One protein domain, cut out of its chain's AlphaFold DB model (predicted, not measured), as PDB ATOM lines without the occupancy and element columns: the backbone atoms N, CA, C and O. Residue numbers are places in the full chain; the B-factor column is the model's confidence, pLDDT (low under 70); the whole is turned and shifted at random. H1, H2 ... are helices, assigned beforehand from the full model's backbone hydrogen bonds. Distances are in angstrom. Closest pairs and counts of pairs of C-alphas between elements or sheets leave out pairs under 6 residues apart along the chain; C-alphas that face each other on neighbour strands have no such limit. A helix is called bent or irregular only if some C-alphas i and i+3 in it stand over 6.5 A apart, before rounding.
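Overview. This is residues 108 to 152 of the 152 residues of an uncharacterized protein of Angomonas deanei (UniProt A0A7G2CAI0). Picture a capital L: the long helix H1 makes the long arm and the length of the whole, and at its end the chain turns a corner into the short helix H2, with a loop of unnamed residues 145 to 152 beyond H2. There is no compact core, and most of H1 stands free. The printed part has 45 residues with two named helices, H1 then H2, and no named strand; the class is all helix. The whole is extended, with a radius of gyration of the C-alphas of 15.5 A and spans of 46 by 23 by 12 A.

Arrangement. Begin with H1, residues 109 to 134, and look past its end to H2, residues 138 to 144. The two are close but not clearly touching, with 1 pair of C-alphas within 8 A; the closest C-alphas are those of Gly 132 and Ile 139, 7.1 A apart. Their lines are about perpendicular, at 87 degrees, and their centres are 23.2 A apart. In H1 every O i to N i+4 pair is within hydrogen-bond range; in H2, 2 of 3 are. Residues 108 to 130, of which 109 to 130 belong to H1, stand free.

Along the chain. Find C-alpha 109 at (50.653, 116.391, 73.517); from there H1 runs 36.8 A to C-alpha 134 at (17.858, 102.124, 65.028). After a tight link of 3 residues, H2 runs 10.4 A from C-alpha 138 to C-alpha 144 at (7.322, 116.185, 72.749). Neither helix is bent.

Size, cuts and confidence. The two C-alphas farthest apart are those of Asp 108 and Asn 152, the chain's last residue, at 46.4 A. The printed part has no cut. In this model the mean pLDDT of the printed part is 82.1; look for values under 70 at residues 142 to 143 and 150 to 152.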
ATOM      1  N   ASP A 108      53.570 115.646  69.803       81.00
ATOM      2  CA  ASP A 108      53.261 116.770  70.680       81.00
ATOM      3  C   ASP A 108      51.926 116.505  71.412       81.00
ATOM      4  O   ASP A 108      50.949 116.088  70.777       81.00
ATOM      5  N   PRO A 109      51.835 116.752  72.733       79.06
ATOM      6  CA  PRO A 109      50.653 116.391  73.517       79.06
ATOM      7  C   PRO A 109      49.386 117.101  73.019       79.06
ATOM      8  O   PRO A 109      48.320 116.496  72.964       79.06
ATOM      9  N   GLU A 110      49.508 118.353  72.580       83.19
ATOM     10  CA  GLU A 110      48.425 119.148  71.984       83.19
ATOM     11  C   GLU A 110      47.846 118.491  70.719       83.19
ATOM     12  O   GLU A 110      46.629 118.421  70.542       83.19
ATOM     13  N   TRP A 111      48.707 117.918  69.872       80.81
ATOM     14  CA  TRP A 111      48.304 117.220  68.650       80.81
ATOM     15  C   TRP A 111      47.642 115.864  68.927       80.81
ATOM     16  O   TRP A 111      46.759 115.446  68.175       80.81
ATOM     17  N   MET A 112      48.010 115.192  70.021       82.06
ATOM     18  CA  MET A 112      47.300 114.002  70.499       82.06
ATOM     19  C   MET A 112      45.873 114.353  70.950       82.06
ATOM     20  O   MET A 112      44.929 113.656  70.575       82.06
ATOM     21  N   TRP A 113      45.697 115.453  71.693       86.81
ATOM     22  CA  TRP A 113      44.372 115.929  72.104       86.81
ATOM     23  C   TRP A 113      43.509 116.359  70.916       86.81
ATOM     24  O   TRP A 113      42.331 116.010  70.886       86.81
ATOM     25  N   LEU A 114      44.079 117.026  69.908       87.25
ATOM     26  CA  LEU A 114      43.353 117.379  68.683       87.25
ATOM     27  C   LEU A 114      42.854 116.133  67.935       87.25
ATOM     28  O   LEU A 114      41.693 116.076  67.540       87.25
ATOM     29  N   LYS A 115      43.695 115.099  67.798       82.56
ATOM     30  CA  LYS A 115      43.304 113.815  67.184       82.56
ATOM     31  C   LYS A 115      42.190 113.119  67.965       82.56
ATOM     32  O   LYS A 115      41.245 112.621  67.355       82.56
ATOM     33  N   LEU A 116      42.267 113.124  69.298       87.50
ATOM     34  CA  LEU A 116      41.216 112.578  70.158       87.50
ATOM     35  C   LEU A 116      39.906 113.370  70.026       87.50
ATOM     36  O   LEU A 116      38.847 112.761  69.910       87.50
ATOM     37  N   LEU A 117      39.972 114.704  69.987       92.06
ATOM     38  CA  LEU A 117      38.810 115.572  69.791       92.06
ATOM     39  C   LEU A 117      38.145 115.307  68.437       92.06
ATOM     40  O   LEU A 117      36.948 115.042  68.399       92.06
ATOM     41  N   CYS A 118      38.909 115.286  67.340       87.50
ATOM     42  CA  CYS A 118      38.389 114.949  66.013       87.50
ATOM     43  C   CYS A 118      37.733 113.559  65.989       87.50
ATOM     44  O   CYS A 118      36.640 113.413  65.444       87.50
ATOM     45  N   PHE A 119      38.354 112.554  66.619       90.31
ATOM     46  CA  PHE A 119      37.777 111.215  66.738       90.31
ATOM     47  C   PHE A 119      36.448 111.223  67.510       90.31
ATOM     48  O   PHE A 119      35.469 110.651  67.036       90.31
ATOM     49  N   VAL A 120      36.381 111.911  68.654       94.50
ATOM     50  CA  VAL A 120      35.153 112.052  69.453       94.50
ATOM     51  C   VAL A 120      34.065 112.805  68.681       94.50
ATOM     52  O   VAL A 120      32.914 112.378  68.704       94.50
ATOM     53  N   CYS A 121      34.402 113.866  67.945       94.12
ATOM     54  CA  CYS A 121      33.451 114.592  67.101       94.12
ATOM     55  C   CYS A 121      32.869 113.700  65.994       94.12
ATOM     56  O   CYS A 121      31.651 113.625  65.855       94.12
ATOM     57  N   VAL A 122      33.712 112.979  65.244       94.75
ATOM     58  CA  VAL A 122      33.249 112.071  64.178       94.75
ATOM     59  C   VAL A 122      32.416 110.925  64.755       94.75
ATOM     60  O   VAL A 122      31.337 110.641  64.238       94.75
ATOM     61  N   MET A 123      32.855 110.309  65.857       91.19
ATOM     62  CA  MET A 123      32.101 109.244  66.527       91.19
ATOM     63  C   MET A 123      30.790 109.738  67.147       91.19
ATOM     64  O   MET A 123      29.827 108.978  67.181       91.19
ATOM     65  N   SER A 124      30.708 111.002  67.571       93.94
ATOM     66  CA  SER A 124      29.453 111.628  68.004       93.94
ATOM     67  C   SER A 124      28.474 111.762  66.834       93.94
ATOM     68  O   SER A 124      27.349 111.275  66.919       93.94
ATOM     69  N   THR A 125      28.912 112.313  65.696       93.50
ATOM     70  CA  THR A 125      28.075 112.445  64.489       93.50
ATOM     71  C   THR A 125      27.594 111.086  63.973       93.50
ATOM     72  O   THR A 125      26.406 110.915  63.697       93.50
ATOM     73  N   VAL A 126      28.490 110.096  63.886       94.44
ATOM     74  CA  VAL A 126      28.135 108.723  63.492       94.44
ATOM     75  C   VAL A 126      27.206 108.083  64.526       94.44
ATOM     76  O   VAL A 126      26.223 107.458  64.143       94.44
ATOM     77  N   GLY A 127      27.460 108.272  65.822       91.56
ATOM     78  CA  GLY A 127      26.624 107.753  66.904       91.56
ATOM     79  C   GLY A 127      25.194 108.292  66.865       91.56
ATOM     80  O   GLY A 127      24.253 107.509  66.962       91.56
ATOM     81  N   VAL A 128      25.017 109.598  66.644       88.25
ATOM     82  CA  VAL A 128      23.699 110.232  66.471       88.25
ATOM     83  C   VAL A 128      22.992 109.712  65.216       88.25
ATOM     84  O   VAL A 128      21.801 109.406  65.270       88.25
ATOM     85  N   TRP A 129      23.712 109.548  64.100       91.62
ATOM     86  CA  TRP A 129      23.143 108.988  62.870       91.62
ATOM     87  C   TRP A 129      22.686 107.532  63.055       91.62
ATOM     88  O   TRP A 129      21.537 107.207  62.764       91.62
ATOM     89  N   VAL A 130      23.542 106.673  63.620       91.69
ATOM     90  CA  VAL A 130      23.219 105.273  63.951       91.69
ATOM     91  C   VAL A 130      22.032 105.203  64.915       91.69
ATOM     92  O   VAL A 130      21.105 104.428  64.687       91.69
ATOM     93  N   TYR A 131      22.013 106.038  65.956       86.81
ATOM     94  CA  TYR A 131      20.901 106.109  66.902       86.81
ATOM     95  C   TYR A 131      19.578 106.454  66.205       86.81
ATOM     96  O   TYR A 131      18.573 105.796  66.458       86.81
ATOM     97  N   GLY A 132      19.581 107.408  65.270       85.19
ATOM     98  CA  GLY A 132      18.388 107.759  64.497       85.19
ATOM     99  C   GLY A 132      17.910 106.683  63.521       85.19
ATOM    100  O   GLY A 132      16.711 106.600  63.265       85.19
ATOM    101  N   VAL A 133      18.808 105.827  63.022       88.25
ATOM    102  CA  VAL A 133      18.447 104.668  62.185       88.25
ATOM    103  C   VAL A 133      17.806 103.550  63.015       88.25
ATOM    104  O   VAL A 133      16.811 102.973  62.583       88.25
ATOM    105  N   PHE A 134      18.344 103.240  64.200       86.62
ATOM    106  CA  PHE A 134      17.858 102.124  65.028       86.62
ATOM    107  C   PHE A 134      16.716 102.488  65.987       86.62
ATOM    108  O   PHE A 134      15.913 101.620  66.321       86.62
ATOM    109  N   PHE A 135      16.616 103.748  66.417       84.94
ATOM    110  CA  PHE A 135      15.622 104.218  67.388       84.94
ATOM    111  C   PHE A 135      14.802 105.421  66.868       84.94
ATOM    112  O   PHE A 135      14.687 106.437  67.563       84.94
ATOM    113  N   PRO A 136      14.179 105.335  65.673       77.94
ATOM    114  CA  PRO A 136      13.423 106.446  65.086       77.94
ATOM    115  C   PRO A 136      12.214 106.865  65.937       77.94
ATOM    116  O   PRO A 136      11.825 108.032  65.929       77.94
ATOM    117  N   ASP A 137      11.635 105.941  66.709       77.94
ATOM    118  CA  ASP A 137      10.530 106.240  67.622       77.94
ATOM    119  C   ASP A 137      10.980 107.004  68.876       77.94
ATOM    120  O   ASP A 137      10.231 107.842  69.371       77.94
ATOM    121  N   HIS A 138      12.223 106.825  69.338       78.38
ATOM    122  CA  HIS A 138      12.742 107.596  70.474       78.38
ATOM    123  C   HIS A 138      12.939 109.080  70.136       78.38
ATOM    124  O   HIS A 138      12.765 109.936  71.000       78.38
ATOM    125  N   ILE A 139      13.231 109.401  68.871       72.38
ATOM    126  CA  ILE A 139      13.337 110.790  68.392       72.38
ATOM    127  C   ILE A 139      11.995 111.533  68.504       72.38
ATOM    128  O   ILE A 139      11.992 112.754  68.639       72.38
ATOM    129  N   LYS A 140      10.856 110.827  68.480       70.88
ATOM    130  CA  LYS A 140       9.529 111.445  68.640       70.88
ATOM    131  C   LYS A 140       9.357 111.986  70.059       70.88
ATOM    132  O   LYS A 140       9.089 113.172  70.209       70.88
ATOM    133  N   TYR A 141       9.663 111.174  71.073       70.75
ATOM    134  CA  TYR A 141       9.593 111.596  72.476       70.75
ATOM    135  C   TYR A 141      10.477 112.818  72.771       70.75
ATOM    136  O   TYR A 141      10.036 113.723  73.470       70.75
ATOM    137  N   PHE A 142      11.664 112.912  72.158       69.19
ATOM    138  CA  PHE A 142      12.524 114.100  72.266       69.19
ATOM    139  C   PHE A 142      11.922 115.388  71.678       69.19
ATOM    140  O   PHE A 142      12.386 116.467  72.029       69.19
ATOM    141  N   LYS A 143      10.930 115.322  70.779       68.56
ATOM    142  CA  LYS A 143      10.217 116.512  70.263       68.56
ATOM    143  C   LYS A 143       9.043 116.925  71.146       68.56
ATOM    144  O   LYS A 143       8.690 118.101  71.185       68.56
ATOM    145  N   ASP A 144       8.456 115.963  71.852       72.19
ATOM    146  CA  ASP A 144       7.322 116.185  72.749       72.19
ATOM    147  C   ASP A 144       7.757 116.806  74.092       72.19
ATOM    148  O   ASP A 144       6.935 117.341  74.840       72.19
ATOM    149  N   GLU A 145       9.057 116.781  74.407       76.50
ATOM    150  CA  GLU A 145       9.592 117.357  75.638       76.50
ATOM    151  C   GLU A 145       9.509 118.898  75.664       76.50
ATOM    152  O   GLU A 145       9.887 119.571  74.698       76.50
ATOM    153  N   PRO A 146       9.082 119.501  76.796       75.75
ATOM    154  CA  PRO A 146       8.822 120.941  76.903       75.75
ATOM    155  C   PRO A 146      10.086 121.809  76.844       75.75
ATOM    156  O   PRO A 146       9.981 123.025  76.712       75.75
ATOM    157  N   TRP A 147      11.262 121.192  76.962       74.25
ATOM    158  CA  TRP A 147      12.577 121.825  76.872       74.25
ATOM    159  C   TRP A 147      13.257 121.601  75.509       74.25
ATOM    160  O   TRP A 147      14.365 122.096  75.295       74.25
ATOM    161  N   SER A 148      12.627 120.867  74.586       74.31
ATOM    162  CA  SER A 148      13.241 120.526  73.304       74.31
ATOM    163  C   SER A 148      13.293 121.733  72.345       74.31
ATOM    164  O   SER A 148      12.277 122.395  72.120       74.31
ATOM    165  N   PRO A 149      14.445 122.024  71.706       72.94
ATOM    166  CA  PRO A 149      14.545 123.093  70.701       72.94
ATOM    167  C   PRO A 149      13.843 122.788  69.367       72.94
ATOM    168  O   PRO A 149      13.871 123.616  68.461       72.94
ATOM    169  N   PHE A 150      13.270 121.591  69.207       68.38
ATOM    170  CA  PHE A 150      12.760 121.065  67.933       68.38
ATOM    171  C   PHE A 150      11.226 121.076  67.832       68.38
ATOM    172  O   PHE A 150      10.662 120.445  66.934       68.38
ATOM    173  N   ARG A 151      10.560 121.775  68.756       63.91
ATOM    174  CA  ARG A 151       9.102 121.881  68.853       63.91
ATOM    175  C   ARG A 151       8.552 122.985  67.938       63.91
ATOM    176  O   ARG A 151       8.280 124.090  68.408       63.91
ATOM    177  N   ASN A 152       8.371 122.645  66.661       59.62
ATOM    178  CA  ASN A 152       7.667 123.439  65.643       59.62
ATOM    179  C   ASN A 152       6.408 122.701  65.176       59.62
ATOM    180  O   ASN A 152       6.572 121.539  64.738       59.62
TER     181      ASN A 152